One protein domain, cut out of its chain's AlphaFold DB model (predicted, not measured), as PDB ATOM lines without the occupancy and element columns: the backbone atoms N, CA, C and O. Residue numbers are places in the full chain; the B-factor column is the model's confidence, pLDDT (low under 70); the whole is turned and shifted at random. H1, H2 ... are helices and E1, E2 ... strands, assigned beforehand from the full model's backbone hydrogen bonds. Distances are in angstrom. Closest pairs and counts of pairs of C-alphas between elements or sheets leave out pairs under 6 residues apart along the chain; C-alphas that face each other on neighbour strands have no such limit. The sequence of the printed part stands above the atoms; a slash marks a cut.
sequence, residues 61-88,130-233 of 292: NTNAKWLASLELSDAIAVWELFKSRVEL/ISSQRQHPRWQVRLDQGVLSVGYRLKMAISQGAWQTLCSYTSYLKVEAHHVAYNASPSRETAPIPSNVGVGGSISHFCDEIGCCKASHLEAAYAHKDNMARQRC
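This is residues 61 to 88 and 130 to 233 of the 292 residues of an uncharacterized protein of Pseudogymnoascus sp. 23342-1-I1 (UniProt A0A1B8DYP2). Short helix H5 is the middle of an elongated body, with H1 and H2 packed on one side of it and the small hairpin E3 and E4 on the other. H4 packs on H1 and H3 on H2 at one end of the long axis, H7 lies at the far end, and the strand pair E1 and E2 runs lengthwise beside the helices. The printed part has 132 residues with seven named helices and four named strands, in the order H1 H2 E1 H3 H4 E2 H5 H6 E3 E4 H7; its class is mixed, helices and strands, and both two-stranded sheets are antiparallel. It is compact, with a radius of gyration of the C-alphas of 14.7 A, and spans 49 by 30 by 24 A.

E1, residues 138 to 142, and E2, residues 172 to 176, are antiparallel at 168 degrees, with N 139 and O 175 2.8 A apart, within hydrogen-bond range. The closest C-alphas of E2 and H1, residues 62 to 69, are those of Leu 173 and Asn 63, 6.2 A apart. H5, residues 177 to 183, touches H1, with closest C-alphas Asn 183 and Ala 68 at 6.8 A, at a shallow tilt of 32 degrees, the same way. H5 also touches H2, residues 72 to 83, with closest C-alphas Val 180 and Trp 79 at 5.9 A, at a shallow tilt of 22 degrees, opposite ways. H3, residues 150 to 157, touches H2, its closest C-alphas being Ala 157 and Ala 77 at 5.8 A. H4, residues 160 to 169, touches H1, its closest C-alphas being Leu 166 and Trp 66 at 6.3 A. E3, residues 202 to 205, and E4, residues 218 to 221, form a hairpin, antiparallel at 142 degrees, with N 204 and O 219 2.8 A apart, within hydrogen-bond range. The closest C-alphas of H5 and E4 are those of Tyr 182 and Leu 218, 6.5 A apart. H6, residues 186 to 189, and E4 are near each other, with 5 pairs of C-alphas within 10 A. H7, residues 225 to 231, is apart from H5; its closest C-alpha to E3 is Asn 227, 7.2 A from that of Ser 204. Every O i to N i+4 pair is within hydrogen-bond range in H1 to H5; H7 has 0 of 3, but 3 of 4 O i to N i+3 pairs, and H6 is too short for an O i to N i+4 pair.

H1 begins at C-alpha 62, (-46.469, 51.920, 36.009). H2 is 16.3 A from first to last C-alpha, H4 14.6 A, E2 13.3 A and E1 13.1 A. H7 ends at C-alpha 231, (-45.154, 21.272, 39.354).

The two C-alphas farthest apart, those of Val 147 and Arg 232, are 49.5 A apart. Residues 89 to 129 are cut out, and C-alphas 88 and 130 are 9.3 A apart across the cut. The links H6 to E3 and E3 to E4 are long, 12 residues each. The mean pLDDT of the printed part is 84.6; residues 130 to 134, 196, 198 to 200 and 222 to 228 are under 70.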
ATOM      1  N   ASN A  61     -49.483  48.575  36.178       72.81
ATOM      2  CA  ASN A  61     -48.317  48.698  37.046       72.81
ATOM      3  C   ASN A  61     -47.276  49.596  36.353       72.81
ATOM      4  O   ASN A  61     -46.501  49.138  35.512       72.81
ATOM      5  N   THR A  62     -47.288  50.893  36.671       80.19
ATOM      6  CA  THR A  62     -46.469  51.920  36.009       80.19
ATOM      7  C   THR A  62     -44.974  51.667  36.175       80.19
ATOM      8  O   THR A  62     -44.208  51.957  35.258       80.19
ATOM      9  N   ASN A  63     -44.561  51.033  37.277       85.06
ATOM     10  CA  ASN A  63     -43.178  50.616  37.501       85.06
ATOM     11  C   ASN A  63     -42.755  49.488  36.553       85.06
ATOM     12  O   ASN A  63     -41.669  49.541  35.983       85.06
ATOM     13  N   ALA A  64     -43.615  48.484  36.353       81.38
ATOM     14  CA  ALA A  64     -43.357  47.413  35.389       81.38
ATOM     15  C   ALA A  64     -43.363  47.946  33.948       81.38
ATOM     16  O   ALA A  64     -42.508  47.565  33.152       81.38
ATOM     17  N   LYS A  65     -44.274  48.878  33.632       84.88
ATOM     18  CA  LYS A  65     -44.326  49.554  32.330       84.88
ATOM     19  C   LYS A  65     -43.057  50.361  32.053       84.88
ATOM     20  O   LYS A  65     -42.518  50.270  30.957       84.88
ATOM     21  N   TRP A  66     -42.581  51.131  33.032       91.38
ATOM     22  CA  TRP A  66     -41.321  51.862  32.913       91.38
ATOM     23  C   TRP A  66     -40.149  50.908  32.685       91.38
ATOM     24  O   TRP A  66     -39.390  51.100  31.739       91.38
ATOM     25  N   LEU A  67     -40.047  49.843  33.486       90.75
ATOM     26  CA  LEU A  67     -38.977  48.859  33.350       90.75
ATOM     27  C   LEU A  67     -38.974  48.245  31.941       90.75
ATOM     28  O   LEU A  67     -37.943  48.255  31.275       90.75
ATOM     29  N   ALA A  68     -40.136  47.815  31.446       87.75
ATOM     30  CA  ALA A  68     -40.295  47.257  30.102       87.75
ATOM     31  C   ALA A  68     -39.978  48.250  28.965       87.75
ATOM     32  O   ALA A  68     -39.721  47.825  27.845       87.75
ATOM     33  N   SER A  69     -40.006  49.562  29.234       90.62
ATOM     34  CA  SER A  69     -39.698  50.605  28.245       90.62
ATOM     35  C   SER A  69     -38.211  50.940  28.121       90.62
ATOM     36  O   SER A  69     -37.835  51.687  27.221       90.62
ATOM     37  N   LEU A  70     -37.365  50.424  29.019       93.75
ATOM     38  CA  LEU A  70     -35.941  50.743  29.028       93.75
ATOM     39  C   LEU A  70     -35.212  50.131  27.833       93.75
ATOM     40  O   LEU A  70     -35.370  48.944  27.528       93.75
ATOM     41  N   GLU A  71     -34.297  50.899  27.248       94.00
ATOM     42  CA  GLU A  71     -33.253  50.356  26.380       94.00
ATOM     43  C   GLU A  71     -32.383  49.333  27.134       94.00
ATOM     44  O   GLU A  71     -32.388  49.271  28.368       94.00
ATOM     45  N   LEU A  72     -31.675  48.467  26.400       93.75
ATOM     46  CA  LEU A  72     -30.972  47.334  27.021       93.75
ATOM     47  C   LEU A  72     -29.811  47.823  27.886       93.75
ATOM     48  O   LEU A  72     -29.611  47.313  28.984       93.75
ATOM     49  N   SER A  73     -29.111  48.859  27.426       96.12
ATOM     50  CA  SER A  73     -28.074  49.574  28.173       96.12
ATOM     51  C   SER A  73     -28.588  50.084  29.522       96.12
ATOM     52  O   SER A  73     -28.000  49.775  30.559       96.12
ATOM     53  N   ASP A  74     -29.715  50.799  29.519       97.19
ATOM     54  CA  ASP A  74     -30.344  51.314  30.734       97.19
ATOM     55  C   ASP A  74     -30.776  50.168  31.655       97.19
ATOM     56  O   ASP A  74     -30.509  50.198  32.853       97.19
ATOM     57  N   ALA A  75     -31.397  49.115  31.120       95.56
ATOM     58  CA  ALA A  75     -31.827  47.979  31.929       95.56
ATOM     59  C   ALA A  75     -30.660  47.215  32.573       95.56
ATOM     60  O   ALA A  75     -30.760  46.829  33.740       95.56
ATOM     61  N   ILE A  76     -29.548  47.044  31.854       96.56
ATOM     62  CA  ILE A  76     -28.304  46.493  32.404       96.56
ATOM     63  C   ILE A  76     -27.789  47.397  33.527       96.56
ATOM     64  O   ILE A  76     -27.471  46.898  34.603       96.56
ATOM     65  N   ALA A  77     -27.770  48.718  33.338       96.88
ATOM     66  CA  ALA A  77     -27.328  49.652  34.374       96.88
ATOM     67  C   ALA A  77     -28.203  49.585  35.640       96.88
ATOM     68  O   ALA A  77     -27.687  49.602  36.762       96.88
ATOM     69  N   VAL A  78     -29.523  49.434  35.479       96.38
ATOM     70  CA  VAL A  78     -30.457  49.201  36.592       96.38
ATOM     71  C   VAL A  78     -30.138  47.885  37.312       96.38
ATOM     72  O   VAL A  78     -30.120  47.855  38.545       96.38
ATOM     73  N   TRP A  79     -29.854  46.810  36.573       95.62
ATOM     74  CA  TRP A  79     -29.482  45.511  37.141       95.62
ATOM     75  C   TRP A  79     -28.143  45.540  37.887       95.62
ATOM     76  O   TRP A  79     -28.050  45.016  38.997       95.62
ATOM     77  N   GLU A  80     -27.121  46.198  37.343       95.88
ATOM     78  CA  GLU A  80     -25.832  46.363  38.026       95.88
ATOM     79  C   GLU A  80     -25.974  47.184  39.313       95.88
ATOM     80  O   GLU A  80     -25.430  46.815  40.359       95.88
ATOM     81  N   LEU A  81     -26.777  48.255  39.286       95.25
ATOM     82  CA  LEU A  81     -27.080  49.017  40.494       95.25
ATOM     83  C   LEU A  81     -27.808  48.154  41.532       95.25
ATOM     84  O   LEU A  81     -27.456  48.211  42.712       95.25
ATOM     85  N   PHE A  82     -28.778  47.340  41.110       92.81
ATOM     86  CA  PHE A  82     -29.467  46.396  41.989       92.81
ATOM     87  C   PHE A  82     -28.480  45.418  42.646       92.81
ATOM     88  O   PHE A  82     -28.433  45.342  43.875       92.81
ATOM     89  N   LYS A  83     -27.627  44.744  41.861       92.25
ATOM     90  CA  LYS A  83     -26.616  43.796  42.369       92.25
ATOM     91  C   LYS A  83     -25.608  44.437  43.318       92.25
ATOM     92  O   LYS A  83     -25.148  43.791  44.249       92.25
ATOM     93  N   SER A  84     -25.283  45.716  43.126       90.69
ATOM     94  CA  SER A  84     -24.375  46.435  44.033       90.69
ATOM     95  C   SER A  84     -24.951  46.660  45.439       90.69
ATOM     96  O   SER A  84     -24.224  47.061  46.348       90.69
ATOM     97  N   ARG A  85     -26.265  46.464  45.614       87.25
ATOM     98  CA  ARG A  85     -26.998  46.728  46.860       87.25
ATOM     99  C   ARG A  85     -27.673  45.501  47.446       87.25
ATOM    100  O   ARG A  85     -27.953  45.497  48.639       87.25
ATOM    101  N   VAL A  86     -27.965  44.503  46.623       86.94
ATOM    102  CA  VAL A  86     -28.663  43.290  47.032       86.94
ATOM    103  C   VAL A  86     -27.725  42.111  46.873       86.94
ATOM    104  O   VAL A  86     -27.259  41.821  45.773       86.94
ATOM    105  N   GLU A  87     -27.473  41.420  47.981       87.62
ATOM    106  CA  GLU A  87     -26.688  40.196  47.964       87.62
ATOM    107  C   GLU A  87     -27.460  39.090  47.233       87.62
ATOM    108  O   GLU A  87     -28.647  38.853  47.486       87.62
ATOM    109  N   LEU A  88     -26.788  38.432  46.289       90.25
ATOM    110  CA  LEU A  88     -27.312  37.278  45.571       90.25
ATOM    111  C   LEU A  88     -26.640  36.024  46.116       90.25
ATOM    112  O   LEU A  88     -25.418  35.893  46.061       90.25
ATOM    113  N   ILE A 130     -33.412  38.528  50.523       61.62
ATOM    114  CA  ILE A 130     -34.400  39.394  51.175       61.62
ATOM    115  C   ILE A 130     -35.204  38.567  52.180       61.62
ATOM    116  O   ILE A 130     -35.669  37.471  51.883       61.62
ATOM    117  N   SER A 131     -35.365  39.109  53.386       53.22
ATOM    118  CA  SER A 131     -35.855  38.491  54.630       53.22
ATOM    119  C   SER A 131     -37.293  37.928  54.627       53.22
ATOM    120  O   SER A 131     -37.842  37.629  55.687       53.22
ATOM    121  N   SER A 132     -37.925  37.725  53.469       52.81
ATOM    122  CA  SER A 132     -39.295  37.219  53.347       52.81
ATOM    123  C   SER A 132     -39.332  35.917  52.536       52.81
ATOM    124  O   SER A 132     -39.130  35.920  51.327       52.81
ATOM    125  N   GLN A 133     -39.659  34.796  53.192       54.59
ATOM    126  CA  GLN A 133     -39.770  33.474  52.547       54.59
ATOM    127  C   GLN A 133     -41.089  33.250  51.781       54.59
ATOM    128  O   GLN A 133     -41.276  32.192  51.187       54.59
ATOM    129  N   ARG A 134     -42.040  34.197  51.820       62.09
ATOM    130  CA  ARG A 134     -43.408  33.987  51.298       62.09
ATOM    131  C   ARG A 134     -43.798  34.878  50.118       62.09
ATOM    132  O   ARG A 134     -44.879  34.687  49.570       62.09
ATOM    133  N   GLN A 135     -42.971  35.845  49.733       70.88
ATOM    134  CA  GLN A 135     -43.257  36.765  48.627       70.88
ATOM    135  C   GLN A 135     -42.011  36.981  47.773       70.88
ATOM    136  O   GLN A 135     -40.891  36.874  48.275       70.88
ATOM    137  N   HIS A 136     -42.208  37.317  46.493       73.94
ATOM    138  CA  HIS A 136     -41.101  37.705  45.626       73.94
ATOM    139  C   HIS A 136     -40.355  38.905  46.234       73.94
ATOM    140  O   HIS A 136     -40.994  39.902  46.584       73.94
ATOM    141  N   PRO A 137     -39.016  38.835  46.334       81.69
ATOM    142  CA  PRO A 137     -38.177  39.964  46.703       81.69
ATOM    143  C   PRO A 137     -38.513  41.194  45.853       81.69
ATOM    144  O   PRO A 137     -38.503  41.134  44.619       81.69
ATOM    145  N   ARG A 138     -38.822  42.312  46.514       85.25
ATOM    146  CA  ARG A 138     -39.121  43.592  45.862       85.25
ATOM    147  C   ARG A 138     -38.008  44.582  46.133       85.25
ATOM    148  O   ARG A 138     -37.670  44.828  47.287       85.25
ATOM    149  N   TRP A 139     -37.510  45.198  45.072       87.06
ATOM    150  CA  TRP A 139     -36.612  46.333  45.162       87.06
ATOM    151  C   TRP A 139     -37.421  47.624  45.219       87.06
ATOM    152  O   TRP A 139     -38.288  47.863  44.372       87.06
ATOM    153  N   GLN A 140     -37.170  48.421  46.255       88.69
ATOM    154  CA  GLN A 140     -37.874  49.671  46.511       88.69
ATOM    155  C   GLN A 140     -36.864  50.809  46.612       88.69
ATOM    156  O   GLN A 140     -35.944  50.752  47.423       88.69
ATOM    157  N   VAL A 141     -37.033  51.840  45.788       89.44
ATOM    158  CA  VAL A 141     -36.125  52.988  45.714       89.44
ATOM    159  C   VAL A 141     -36.937  54.271  45.760       89.44
ATOM    160  O   VAL A 141     -37.809  54.495  44.923       89.44
ATOM    161  N   ARG A 142     -36.634  55.137  46.726       90.94
ATOM    162  CA  ARG A 142     -37.154  56.507  46.746       90.94
ATOM    163  C   ARG A 142     -36.394  57.373  45.749       90.94
ATOM    164  O   ARG A 142     -35.165  57.324  45.707       90.94
ATOM    165  N   LEU A 143     -37.123  58.156  44.958       91.06
ATOM    166  CA  LEU A 143     -36.564  58.954  43.859       91.06
ATOM    167  C   LEU A 143     -36.342  60.425  44.238       91.06
ATOM    168  O   LEU A 143     -35.678  61.158  43.515       91.06
ATOM    169  N   ASP A 144     -36.883  60.840  45.380       85.25
ATOM    170  CA  ASP A 144     -36.907  62.209  45.897       85.25
ATOM    171  C   ASP A 144     -35.793  62.502  46.921       85.25
ATOM    172  O   ASP A 144     -35.790  63.544  47.573       85.25
ATOM    173  N   GLN A 145     -34.843  61.581  47.087       85.31
ATOM    174  CA  GLN A 145     -33.788  61.678  48.094       85.31
ATOM    175  C   GLN A 145     -32.498  62.317  47.553       85.31
ATOM    176  O   GLN A 145     -32.233  62.339  46.352       85.31
ATOM    177  N   GLY A 146     -31.665  62.826  48.469       85.62
ATOM    178  CA  GLY A 146     -30.434  63.560  48.151       85.62
ATOM    179  C   GLY A 146     -29.345  62.743  47.439       85.62
ATOM    180  O   GLY A 146     -29.486  61.546  47.190       85.62
ATOM    181  N   VAL A 147     -28.215  63.395  47.149       90.94
ATOM    182  CA  VAL A 147     -27.136  62.896  46.265       90.94
ATOM    183  C   VAL A 147     -26.479  61.573  46.685       90.94
ATOM    184  O   VAL A 147     -25.848  60.903  45.874       90.94
ATOM    185  N   LEU A 148     -26.625  61.165  47.946       89.38
ATOM    186  CA  LEU A 148     -26.079  59.899  48.451       89.38
ATOM    187  C   LEU A 148     -27.053  58.716  48.306       89.38
ATOM    188  O   LEU A 148     -26.674  57.571  48.565       89.38
ATOM    189  N   SER A 149     -28.295  58.976  47.890       92.25
ATOM    190  CA  SER A 149     -29.361  57.978  47.813       92.25
ATOM    191  C   SER A 149     -29.205  57.010  46.640       92.25
ATOM    192  O   SER A 149     -28.552  57.292  45.632       92.25
ATOM    193  N   VAL A 150     -29.869  55.855  46.747       91.44
ATOM    194  CA  VAL A 150     -29.988  54.903  45.632       91.44
ATOM    195  C   VAL A 150     -30.746  55.531  44.459       91.44
ATOM    196  O   VAL A 150     -30.357  55.305  43.319       91.44
ATOM    197  N   GLY A 151     -31.754  56.373  44.717       93.69
ATOM    198  CA  GLY A 151     -32.485  57.099  43.673       93.69
ATOM    199  C   GLY A 151     -31.591  58.042  42.870       93.69
ATOM    200  O   GLY A 151     -31.659  58.057  41.644       93.69
ATOM    201  N   TYR A 152     -30.681  58.762  43.532       94.12
ATOM    202  CA  TYR A 152     -29.705  59.598  42.834       94.12
ATOM    203  C   TYR A 152     -28.716  58.767  42.009       94.12
ATOM    204  O   TYR A 152     -28.427  59.104  40.866       94.12
ATOM    205  N   ARG A 153     -28.229  57.640  42.543       95.38
ATOM    206  CA  ARG A 153     -27.366  56.729  41.771       95.38
ATOM    207  C   ARG A 153     -28.089  56.141  40.562       95.38
ATOM    208  O   ARG A 153     -27.490  56.059  39.501       95.38
ATOM    209  N   LEU A 154     -29.368  55.795  40.710       95.75
ATOM    210  CA  LEU A 154     -30.219  55.340  39.612       95.75
ATOM    211  C   LEU A 154     -30.335  56.418  38.534       95.75
ATOM    212  O   LEU A 154     -30.084  56.122  37.373       95.75
ATOM    213  N   LYS A 155     -30.622  57.670  38.917       96.19
ATOM    214  CA  LYS A 155     -30.654  58.819  38.000       96.19
ATOM    215  C   LYS A 155     -29.373  58.959  37.181       96.19
ATOM    216  O   LYS A 155     -29.446  59.300  36.010       96.19
ATOM    217  N   MET A 156     -28.219  58.738  37.806       96.44
ATOM    218  CA  MET A 156     -26.916  58.848  37.145       96.44
ATOM    219  C   MET A 156     -26.574  57.638  36.266       96.44
ATOM    220  O   MET A 156     -25.710  57.755  35.404       96.44
ATOM    221  N   ALA A 157     -27.205  56.486  36.504       95.69
ATOM    222  CA  ALA A 157     -26.904  55.233  35.813       95.69
ATOM    223  C   ALA A 157     -27.691  55.047  34.506       95.69
ATOM    224  O   ALA A 157     -27.263  54.270  33.660       95.69
ATOM    225  N   ILE A 158     -28.827  55.729  34.352       97.50
ATOM    226  CA  ILE A 158     -29.728  55.585  33.201       97.50
ATOM    227  C   ILE A 158     -29.787  56.864  32.365       97.50
ATOM    228  O   ILE A 158     -29.435  57.951  32.828       97.50
ATOM    229  N   SER A 159     -30.301  56.749  31.143       97.50
ATOM    230  CA  SER A 159     -30.554  57.890  30.272       97.50
ATOM    231  C   SER A 159     -31.493  58.929  30.905       97.50
ATOM    232  O   SER A 159     -32.410  58.627  31.678       97.50
ATOM    233  N   GLN A 160     -31.308  60.198  30.525       96.44
ATOM    234  CA  GLN A 160     -32.155  61.295  31.004       96.44
ATOM    235  C   GLN A 160     -33.638  61.065  30.672       96.44
ATOM    236  O   GLN A 160     -34.499  61.361  31.502       96.44
ATOM    237  N   GLY A 161     -33.934  60.519  29.487       96.50
ATOM    238  CA  GLY A 161     -35.298  60.196  29.066       96.50
ATOM    239  C   GLY A 161     -35.941  59.117  29.939       96.50
ATOM    240  O   GLY A 161     -37.077  59.290  30.394       96.50
ATOM    241  N   ALA A 162     -35.204  58.046  30.256       95.50
ATOM    242  CA  ALA A 162     -35.669  57.000  31.164       95.50
ATOM    243  C   ALA A 162     -35.941  57.544  32.575       95.50
ATOM    244  O   ALA A 162     -36.970  57.215  33.171       95.50
ATOM    245  N   TRP A 163     -35.064  58.413  33.090       95.75
ATOM    246  CA  TRP A 163     -35.251  59.064  34.390       95.75
ATOM    247  C   TRP A 163     -36.480  59.980  34.421       95.75
ATOM    248  O   TRP A 163     -37.310  59.875  35.323       95.75
ATOM    249  N   GLN A 164     -36.629  60.861  33.430       94.44
ATOM    250  CA  GLN A 164     -37.776  61.770  33.338       94.44
ATOM    251  C   GLN A 164     -39.099  60.997  33.252       94.44
ATOM    252  O   GLN A 164     -40.060  61.342  33.940       94.44
ATOM    253  N   THR A 165     -39.121  59.918  32.467       93.94
ATOM    254  CA  THR A 165     -40.283  59.031  32.344       93.94
ATOM    255  C   THR A 165     -40.629  58.382  33.683       93.94
ATOM    256  O   THR A 165     -41.786  58.435  34.096       93.94
ATOM    257  N   LEU A 166     -39.645  57.838  34.410       93.19
ATOM    258  CA  LEU A 166     -39.865  57.270  35.743       93.19
ATOM    259  C   LEU A 166     -40.495  58.289  36.702       93.19
ATOM    260  O   LEU A 166     -41.528  58.012  37.312       93.19
ATOM    261  N   CYS A 167     -39.902  59.481  36.800       91.50
ATOM    262  CA  CYS A 167     -40.379  60.537  37.692       91.50
ATOM    263  C   CYS A 167     -41.770  61.065  37.315       91.50
ATOM    264  O   CYS A 167     -42.493  61.534  38.189       91.50
ATOM    265  N   SER A 168     -42.168  60.974  36.040       90.06
ATOM    266  CA  SER A 168     -43.528  61.324  35.605       90.06
ATOM    267  C   SER A 168     -44.596  60.347  36.105       90.06
ATOM    268  O   SER A 168     -45.765  60.711  36.209       90.06
ATOM    269  N   TYR A 169     -44.205  59.106  36.416       86.19
ATOM    270  CA  TYR A 169     -45.121  58.061  36.861       86.19
ATOM    271  C   TYR A 169     -45.199  57.930  38.378       86.19
ATOM    272  O   TYR A 169     -46.227  57.484  38.891       86.19
ATOM    273  N   THR A 170     -44.121  58.241  39.096       86.50
ATOM    274  CA  THR A 170     -44.020  57.938  40.525       86.50
ATOM    275  C   THR A 170     -42.888  58.708  41.212       86.50
ATOM    276  O   THR A 170     -41.909  59.106  40.585       86.50
ATOM    277  N   SER A 171     -42.991  58.859  42.534       85.62
ATOM    278  CA  SER A 171     -41.903  59.298  43.421       85.62
ATOM    279  C   SER A 171     -41.106  58.131  44.027       85.62
ATOM    280  O   SER A 171     -40.094  58.341  44.701       85.62
ATOM    281  N   TYR A 172     -41.540  56.890  43.787       88.44
ATOM    282  CA  TYR A 172     -40.894  55.669  44.263       88.44
ATOM    283  C   TYR A 172     -40.913  54.569  43.195       88.44
ATOM    284  O   TYR A 172     -41.950  54.256  42.611       88.44
ATOM    285  N   LEU A 173     -39.776  53.917  42.981       89.06
ATOM    286  CA  LEU A 173     -39.692  52.700  42.182       89.06
ATOM    287  C   LEU A 173     -39.956  51.497  43.092       89.06
ATOM    288  O   LEU A 173     -39.253  51.313  44.080       89.06
ATOM    289  N   LYS A 174     -40.952  50.667  42.765       88.94
ATOM    290  CA  LYS A 174     -41.232  49.380  43.426       88.94
ATOM    291  C   LYS A 174     -41.398  48.306  42.358       88.94
ATOM    292  O   LYS A 174     -42.426  48.267  41.683       88.94
ATOM    293  N   VAL A 175     -40.391  47.450  42.218       87.69
ATOM    294  CA  VAL A 175     -40.329  46.380  41.207       87.69
ATOM    295  C   VAL A 175     -39.881  45.067  41.835       87.69
ATOM    296  O   VAL A 175     -39.214  45.052  42.866       87.69
ATOM    297  N   GLU A 176     -40.265  43.946  41.233       87.88
ATOM    298  CA  GLU A 176     -39.809  42.624  41.670       87.88
ATOM    299  C   GLU A 176     -38.393  42.369  41.143       87.88
ATOM    300  O   GLU A 176     -38.086  42.700  39.998       87.88
ATOM    301  N   ALA A 177     -37.521  41.794  41.972       89.94
ATOM    302  CA  ALA A 177     -36.097  41.634  41.654       89.94
ATOM    303  C   ALA A 177     -35.867  40.855  40.348       89.94
ATOM    304  O   ALA A 177     -35.065  41.246  39.504       89.94
ATOM    305  N   HIS A 178     -36.643  39.793  40.144       90.06
ATOM    306  CA  HIS A 178     -36.551  38.967  38.948       90.06
ATOM    307  C   HIS A 178     -37.054  39.688  37.683       90.06
ATOM    308  O   HIS A 178     -36.580  39.380  36.596       90.06
ATOM    309  N   HIS A 179     -37.930  40.697  37.794       90.94
ATOM    310  CA  HIS A 179     -38.258  41.553  36.646       90.94
ATOM    311  C   HIS A 179     -37.059  42.405  36.240       90.94
ATOM    312  O   HIS A 179     -36.794  42.538  35.050       90.94
ATOM    313  N   VAL A 180     -36.322  42.960  37.210       92.50
ATOM    314  CA  VAL A 180     -35.106  43.743  36.935       92.50
ATOM    315  C   VAL A 180     -34.079  42.875  36.213       92.50
ATOM    316  O   VAL A 180     -33.561  43.277  35.176       92.50
ATOM    317  N   ALA A 181     -33.851  41.661  36.718       93.75
ATOM    318  CA  ALA A 181     -32.915  40.720  36.119       93.75
ATOM    319  C   ALA A 181     -33.335  40.275  34.711       93.75
ATOM    320  O   ALA A 181     -32.528  40.305  33.785       93.75
ATOM    321  N   TYR A 182     -34.610  39.912  34.529       92.75
ATOM    322  CA  TYR A 182     -35.147  39.530  33.222       92.75
ATOM    323  C   TYR A 182     -35.005  40.662  32.205       92.75
ATOM    324  O   TYR A 182     -34.579  40.439  31.075       92.75
ATOM    325  N   ASN A 183     -35.306  41.895  32.617       92.94
ATOM    326  CA  ASN A 183     -35.240  43.053  31.738       92.94
ATOM    327  C   ASN A 183     -33.813  43.429  31.325       92.94
ATOM    328  O   ASN A 183     -33.651  44.175  30.368       92.94
ATOM    329  N   ALA A 184     -32.790  42.959  32.035       93.88
ATOM    330  CA  ALA A 184     -31.393  43.131  31.647       93.88
ATOM    331  C   ALA A 184     -30.882  42.004  30.729       93.88
ATOM    332  O   ALA A 184     -29.750  42.067  30.257       93.88
ATOM    333  N   SER A 185     -31.696  40.975  30.465       91.12
ATOM    334  CA  SER A 185     -31.344  39.870  29.573       91.12
ATOM    335  C   SER A 185     -31.650  40.207  28.109       91.12
ATOM    336  O   SER A 185     -32.749  40.693  27.827       91.12
ATOM    337  N   PRO A 186     -30.779  39.845  27.147       85.44
ATOM    338  CA  PRO A 186     -31.099  39.904  25.716       85.44
ATOM    339  C   PRO A 186     -32.367  39.120  25.344       85.44
ATOM    340  O   PRO A 186     -33.076  39.485  24.410       85.44
ATOM    341  N   SER A 187     -32.720  38.086  26.119       76.88
ATOM    342  CA  SER A 187     -33.944  37.289  25.926       76.88
ATOM    343  C   SER A 187     -35.232  38.126  25.927       76.88
ATOM    344  O   SER A 187     -36.249  37.695  25.392       76.88
ATOM    345  N   ARG A 188     -35.204  39.338  26.499       80.38
ATOM    346  CA  ARG A 188     -36.350  40.254  26.510       80.38
ATOM    347  C   ARG A 188     -36.751  40.758  25.118       80.38
ATOM    348  O   ARG A 188     -37.874  41.217  24.957       80.38
ATOM    349  N   GLU A 189     -35.845  40.723  24.140       80.00
ATOM    350  CA  GLU A 189     -36.111  41.219  22.783       80.00
ATOM    351  C   GLU A 189     -37.114  40.329  22.048       80.00
ATOM    352  O   GLU A 189     -37.973  40.822  21.321       80.00
ATOM    353  N   THR A 190     -37.043  39.018  22.282       77.62
ATOM    354  CA  THR A 190     -37.966  38.041  21.694       77.62
ATOM    355  C   THR A 190     -39.216  37.832  22.545       77.62
ATOM    356  O   THR A 190     -40.261  37.464  22.009       77.62
ATOM    357  N   ALA A 191     -39.140  38.092  23.853       81.25
ATOM    358  CA  ALA A 191     -40.258  37.975  24.783       81.25
ATOM    359  C   ALA A 191     -40.220  39.102  25.838       81.25
ATOM    360  O   ALA A 191     -39.656  38.920  26.921       81.25
ATOM    361  N   PRO A 192     -40.795  40.286  25.564       81.25
ATOM    362  CA  PRO A 192     -40.750  41.410  26.497       81.25
ATOM    363  C   PRO A 192     -41.594  41.150  27.749       81.25
ATOM    364  O   PRO A 192     -42.536  40.351  27.731       81.25
ATOM    365  N   ILE A 193     -41.303  41.876  28.835       81.12
ATOM    366  CA  ILE A 193     -42.126  41.824  30.052       81.12
ATOM    367  C   ILE A 193     -43.588  42.137  29.680       81.12
ATOM    368  O   ILE A 193     -43.846  43.184  29.077       81.12
ATOM    369  N   PRO A 194     -44.560  41.273  30.036       77.19
ATOM    370  CA  PRO A 194     -45.957  41.504  29.693       77.19
ATOM    371  C   PRO A 194     -46.473  42.829  30.270       77.19
ATOM    372  O   PRO A 194     -46.277  43.129  31.444       77.19
ATOM    373  N   SER A 195     -47.201  43.623  29.487       72.25
ATOM    374  CA  SER A 195     -47.757  44.905  29.959       72.25
ATOM    375  C   SER A 195     -48.833  44.746  31.045       72.25
ATOM    376  O   SER A 195     -49.148  45.699  31.758       72.25
ATOM    377  N   ASN A 196     -49.378  43.536  31.193       68.06
ATOM    378  CA  ASN A 196     -50.412  43.148  32.146       68.06
ATOM    379  C   ASN A 196     -49.870  42.294  33.312       68.06
ATOM    380  O   ASN A 196     -50.602  41.439  33.827       68.06
ATOM    381  N   VAL A 197     -48.605  42.478  33.722       71.00
ATOM    382  CA  VAL A 197     -48.057  41.758  34.886       71.00
ATOM    383  C   VAL A 197     -48.961  41.938  36.110       71.00
ATOM    384  O   VAL A 197     -49.284  43.062  36.495       71.00
ATOM    385  N   GLY A 198     -49.368  40.823  36.721       65.44
ATOM    386  CA  GLY A 198     -50.271  40.794  37.881       65.44
ATOM    387  C   GLY A 198     -51.768  40.783  37.542       65.44
ATOM    388  O   GLY A 198     -52.582  40.603  38.443       65.44
ATOM    389  N   VAL A 199     -52.136  40.927  36.262       66.06
ATOM    390  CA  VAL A 199     -53.526  40.866  35.750       66.06
ATOM    391  C   VAL A 199     -53.696  39.748  34.700       66.06
ATOM    392  O   VAL A 199     -54.775  39.543  34.156       66.06
ATOM    393  N   GLY A 200     -52.634  38.991  34.408       64.94
ATOM    394  CA  GLY A 200     -52.671  37.842  33.498       64.94
ATOM    395  C   GLY A 200     -51.298  37.445  32.956       64.94
ATOM    396  O   GLY A 200     -51.069  36.265  32.700       64.94
ATOM    397  N   GLY A 201     -50.380  38.408  32.841       73.81
ATOM    398  CA  GLY A 201     -48.973  38.159  32.537       73.81
ATOM    399  C   GLY A 201     -48.131  37.969  33.802       73.81
ATOM    400  O   GLY A 201     -48.471  38.477  34.877       73.81
ATOM    401  N   SER A 202     -47.014  37.262  33.671       79.12
ATOM    402  CA  SER A 202     -46.018  37.072  34.728       79.12
ATOM    403  C   SER A 202     -44.634  36.820  34.142       79.12
ATOM    404  O   SER A 202     -44.514  36.366  33.007       79.12
ATOM    405  N   ILE A 203     -43.586  37.048  34.928       85.06
ATOM    406  CA  ILE A 203     -42.292  36.410  34.683       85.06
ATOM    407  C   ILE A 203     -42.247  35.145  35.543       85.06
ATOM    408  O   ILE A 203     -42.372  35.209  36.762       85.06
ATOM    409  N   SER A 204     -42.138  33.993  34.896       83.88
ATOM    410  CA  SER A 204     -42.166  32.680  35.534       83.88
ATOM    411  C   SER A 204     -40.761  32.141  35.771       83.88
ATOM    412  O   SER A 204     -39.861  32.339  34.958       83.88
ATOM    413  N   HIS A 205     -40.597  31.397  36.864       85.38
ATOM    414  CA  HIS A 205     -39.354  30.718  37.224       85.38
ATOM    415  C   HIS A 205     -39.366  29.265  36.742       85.38
ATOM    416  O   HIS A 205     -40.159  28.459  37.219       85.38
ATOM    417  N   PHE A 206     -38.433  28.877  35.874       83.38
ATOM    418  CA  PHE A 206     -38.197  27.465  35.524       83.38
ATOM    419  C   PHE A 206     -37.683  26.641  36.694       83.38
ATOM    420  O   PHE A 206     -37.810  25.415  36.719       83.38
ATOM    421  N   CYS A 207     -37.068  27.330  37.647       85.25
ATOM    422  CA  CYS A 207     -36.508  26.734  38.831       85.25
ATOM    423  C   CYS A 207     -37.502  26.629  39.995       85.25
ATOM    424  O   CYS A 207     -37.133  26.075  41.021       85.25
ATOM    425  N   ASP A 208     -38.739  27.130  39.895       81.31
ATOM    426  CA  ASP A 208     -39.693  27.166  41.021       81.31
ATOM    427  C   ASP A 208     -39.093  27.763  42.319       81.31
ATOM    428  O   ASP A 208     -39.494  27.399  43.430       81.31
ATOM    429  N   GLU A 209     -38.080  28.627  42.203       86.00
ATOM    430  CA  GLU A 209     -37.362  29.213  43.332       86.00
ATOM    431  C   GLU A 209     -37.700  30.700  43.447       86.00
ATOM    432  O   GLU A 209     -37.305  31.522  42.615       86.00
ATOM    433  N   ILE A 210     -38.458  31.044  44.491       83.69
ATOM    434  CA  ILE A 210     -38.913  32.415  44.729       83.69
ATOM    435  C   ILE A 210     -37.697  33.320  44.918       83.69
ATOM    436  O   ILE A 210     -36.852  33.088  45.778       83.69
ATOM    437  N   GLY A 211     -37.634  34.385  44.119       84.94
ATOM    438  CA  GLY A 211     -36.549  35.359  44.198       84.94
ATOM    439  C   GLY A 211     -35.292  34.976  43.431       84.94
ATOM    440  O   GLY A 211     -34.323  35.733  43.487       84.94
ATOM    441  N   CYS A 212     -35.305  33.868  42.682       91.19
ATOM    442  CA  CYS A 212     -34.269  33.626  41.691       91.19
ATOM    443  C   CYS A 212     -34.277  34.753  40.646       91.19
ATOM    444  O   CYS A 212     -35.321  35.130  40.109       91.19
ATOM    445  N   CYS A 213     -33.093  35.303  40.405       92.75
ATOM    446  CA  CYS A 213     -32.809  36.391  39.481       92.75
ATOM    447  C   CYS A 213     -31.887  35.938  38.339       92.75
ATOM    448  O   CYS A 213     -31.464  36.755  37.530       92.75
ATOM    449  N   LYS A 214     -31.571  34.643  38.241       91.69
ATOM    450  CA  LYS A 214     -30.756  34.129  37.143       91.69
ATOM    451  C   LYS A 214     -31.551  34.208  35.843       91.69
ATOM    452  O   LYS A 214     -32.562  33.529  35.713       91.69
ATOM    453  N   ALA A 215     -31.094  35.005  34.879       88.06
ATOM    454  CA  ALA A 215     -31.841  35.280  33.647       88.06
ATOM    455  C   ALA A 215     -32.265  34.011  32.886       88.06
ATOM    456  O   ALA A 215     -33.403  33.922  32.438       88.06
ATOM    457  N   SER A 216     -31.399  32.994  32.813       86.94
ATOM    458  CA  SER A 216     -31.714  31.716  32.156       86.94
ATOM    459  C   SER A 216     -32.766  30.871  32.887       86.94
ATOM    460  O   SER A 216     -33.165  29.823  32.393       86.94
ATOM    461  N   HIS A 217     -33.204  31.283  34.080       90.38
ATOM    462  CA  HIS A 217     -34.266  30.626  34.849       90.38
ATOM    463  C   HIS A 217     -35.607  31.342  34.724       90.38
ATOM    464  O   HIS A 217     -36.565  30.930  35.378       90.38
ATOM    465  N   LEU A 218     -35.665  32.425  33.953       88.56
ATOM    466  CA  LEU A 218     -36.809  33.319  33.869       88.56
ATOM    467  C   LEU A 218     -37.391  33.299  32.456       88.56
ATOM    468  O   LEU A 218     -36.663  33.342  31.469       88.56
ATOM    469  N   GLU A 219     -38.716  33.299  32.363       86.12
ATOM    470  CA  GLU A 219     -39.443  33.407  31.096       86.12
ATOM    471  C   GLU A 219     -40.655  34.318  31.256       86.12
ATOM    472  O   GLU A 219     -41.394  34.214  32.235       86.12
ATOM    473  N   ALA A 220     -40.896  35.188  30.276       84.38
ATOM    474  CA  ALA A 220     -42.164  35.894  30.186       84.38
ATOM    475  C   ALA A 220     -43.292  34.916  29.825       84.38
ATOM    476  O   ALA A 220     -43.331  34.356  28.732       84.38
ATOM    477  N   ALA A 221     -44.231  34.732  30.750       74.81
ATOM    478  CA  ALA A 221     -45.424  33.926  30.562       74.81
ATOM    479  C   ALA A 221     -46.650  34.835  30.416       74.81
ATOM    480  O   ALA A 221     -46.954  35.658  31.281       74.81
ATOM    481  N   TYR A 222     -47.391  34.656  29.324       65.38
ATOM    482  CA  TYR A 222     -48.633  35.388  29.055       65.38
ATOM    483  C   TYR A 222     -49.884  34.635  29.545       65.38
ATOM    484  O   TYR A 222     -50.994  35.154  29.439       65.38
ATOM    485  N   ALA A 223     -49.717  33.419  30.089       62.00
ATOM    486  CA  ALA A 223     -50.789  32.613  30.662       62.00
ATOM    487  C   ALA A 223     -50.339  31.887  31.946       62.00
ATOM    488  O   ALA A 223     -49.397  31.102  31.947       62.00
ATOM    489  N   HIS A 224     -51.075  32.080  33.046       56.62
ATOM    490  CA  HIS A 224     -50.740  31.507  34.360       56.62
ATOM    491  C   HIS A 224     -50.774  29.960  34.406       56.62
ATOM    492  O   HIS A 224     -50.093  29.346  35.234       56.62
ATOM    493  N   LYS A 225     -51.534  29.320  33.503       56.12
ATOM    494  CA  LYS A 225     -51.723  27.855  33.429       56.12
ATOM    495  C   LYS A 225     -50.413  27.068  33.282       56.12
ATOM    496  O   LYS A 225     -50.323  25.943  33.774       56.12
ATOM    497  N   ASP A 226     -49.390  27.678  32.690       62.88
ATOM    498  CA  ASP A 226     -48.106  27.025  32.432       62.88
ATOM    499  C   ASP A 226     -47.317  26.773  33.730       62.88
ATOM    500  O   ASP A 226     -46.501  25.857  33.792       62.88
ATOM    501  N   ASN A 227     -47.609  27.504  34.814       63.16
ATOM    502  CA  ASN A 227     -46.941  27.311  36.107       63.16
ATOM    503  C   ASN A 227     -47.416  26.038  36.834       63.16
ATOM    504  O   ASN A 227     -46.621  25.370  37.491       63.16
ATOM    505  N   MET A 228     -48.690  25.648  36.690       67.50
ATOM    506  CA  MET A 228     -49.223  24.434  37.335       67.50
ATOM    507  C   MET A 228     -48.701  23.152  36.673       67.50
ATOM    508  O   MET A 228     -48.413  22.172  37.359       67.50
ATOM    509  N   ALA A 229     -48.523  23.160  35.347       70.00
ATOM    510  CA  ALA A 229     -47.970  22.022  34.610       70.00
ATOM    511  C   ALA A 229     -46.518  21.708  35.031       70.00
ATOM    512  O   ALA A 229     -46.124  20.542  35.137       70.00
ATOM    513  N   ARG A 230     -45.735  22.739  35.378       74.12
ATOM    514  CA  ARG A 230     -44.338  22.603  35.828       74.12
ATOM    515  C   ARG A 230     -44.200  21.875  37.165       74.12
ATOM    516  O   ARG A 230     -43.240  21.120  37.342       74.12
ATOM    517  N   GLN A 231     -45.188  21.969  38.059       72.69
ATOM    518  CA  GLN A 231     -45.154  21.272  39.354       72.69
ATOM    519  C   GLN A 231     -45.068  19.747  39.212       72.69
ATOM    520  O   GLN A 231     -44.385  19.102  40.005       72.69
ATOM    521  N   ARG A 232     -45.673  19.173  38.166       77.56
ATOM    522  CA  ARG A 232     -45.642  17.726  37.877       77.56
ATOM    523  C   ARG A 232     -44.561  17.319  36.875       77.56
ATOM    524  O   ARG A 232     -44.434  16.145  36.552       77.56
ATOM    525  N   CYS A 233     -43.782  18.277  36.381       85.94
ATOM    526  CA  CYS A 233     -42.716  18.010  35.428       85.94
ATOM    527  C   CYS A 233     -41.600  17.166  36.054       85.94
ATOM    528  O   CYS A 233     -41.231  17.416  37.204       85.94
TER     529      CYS A 233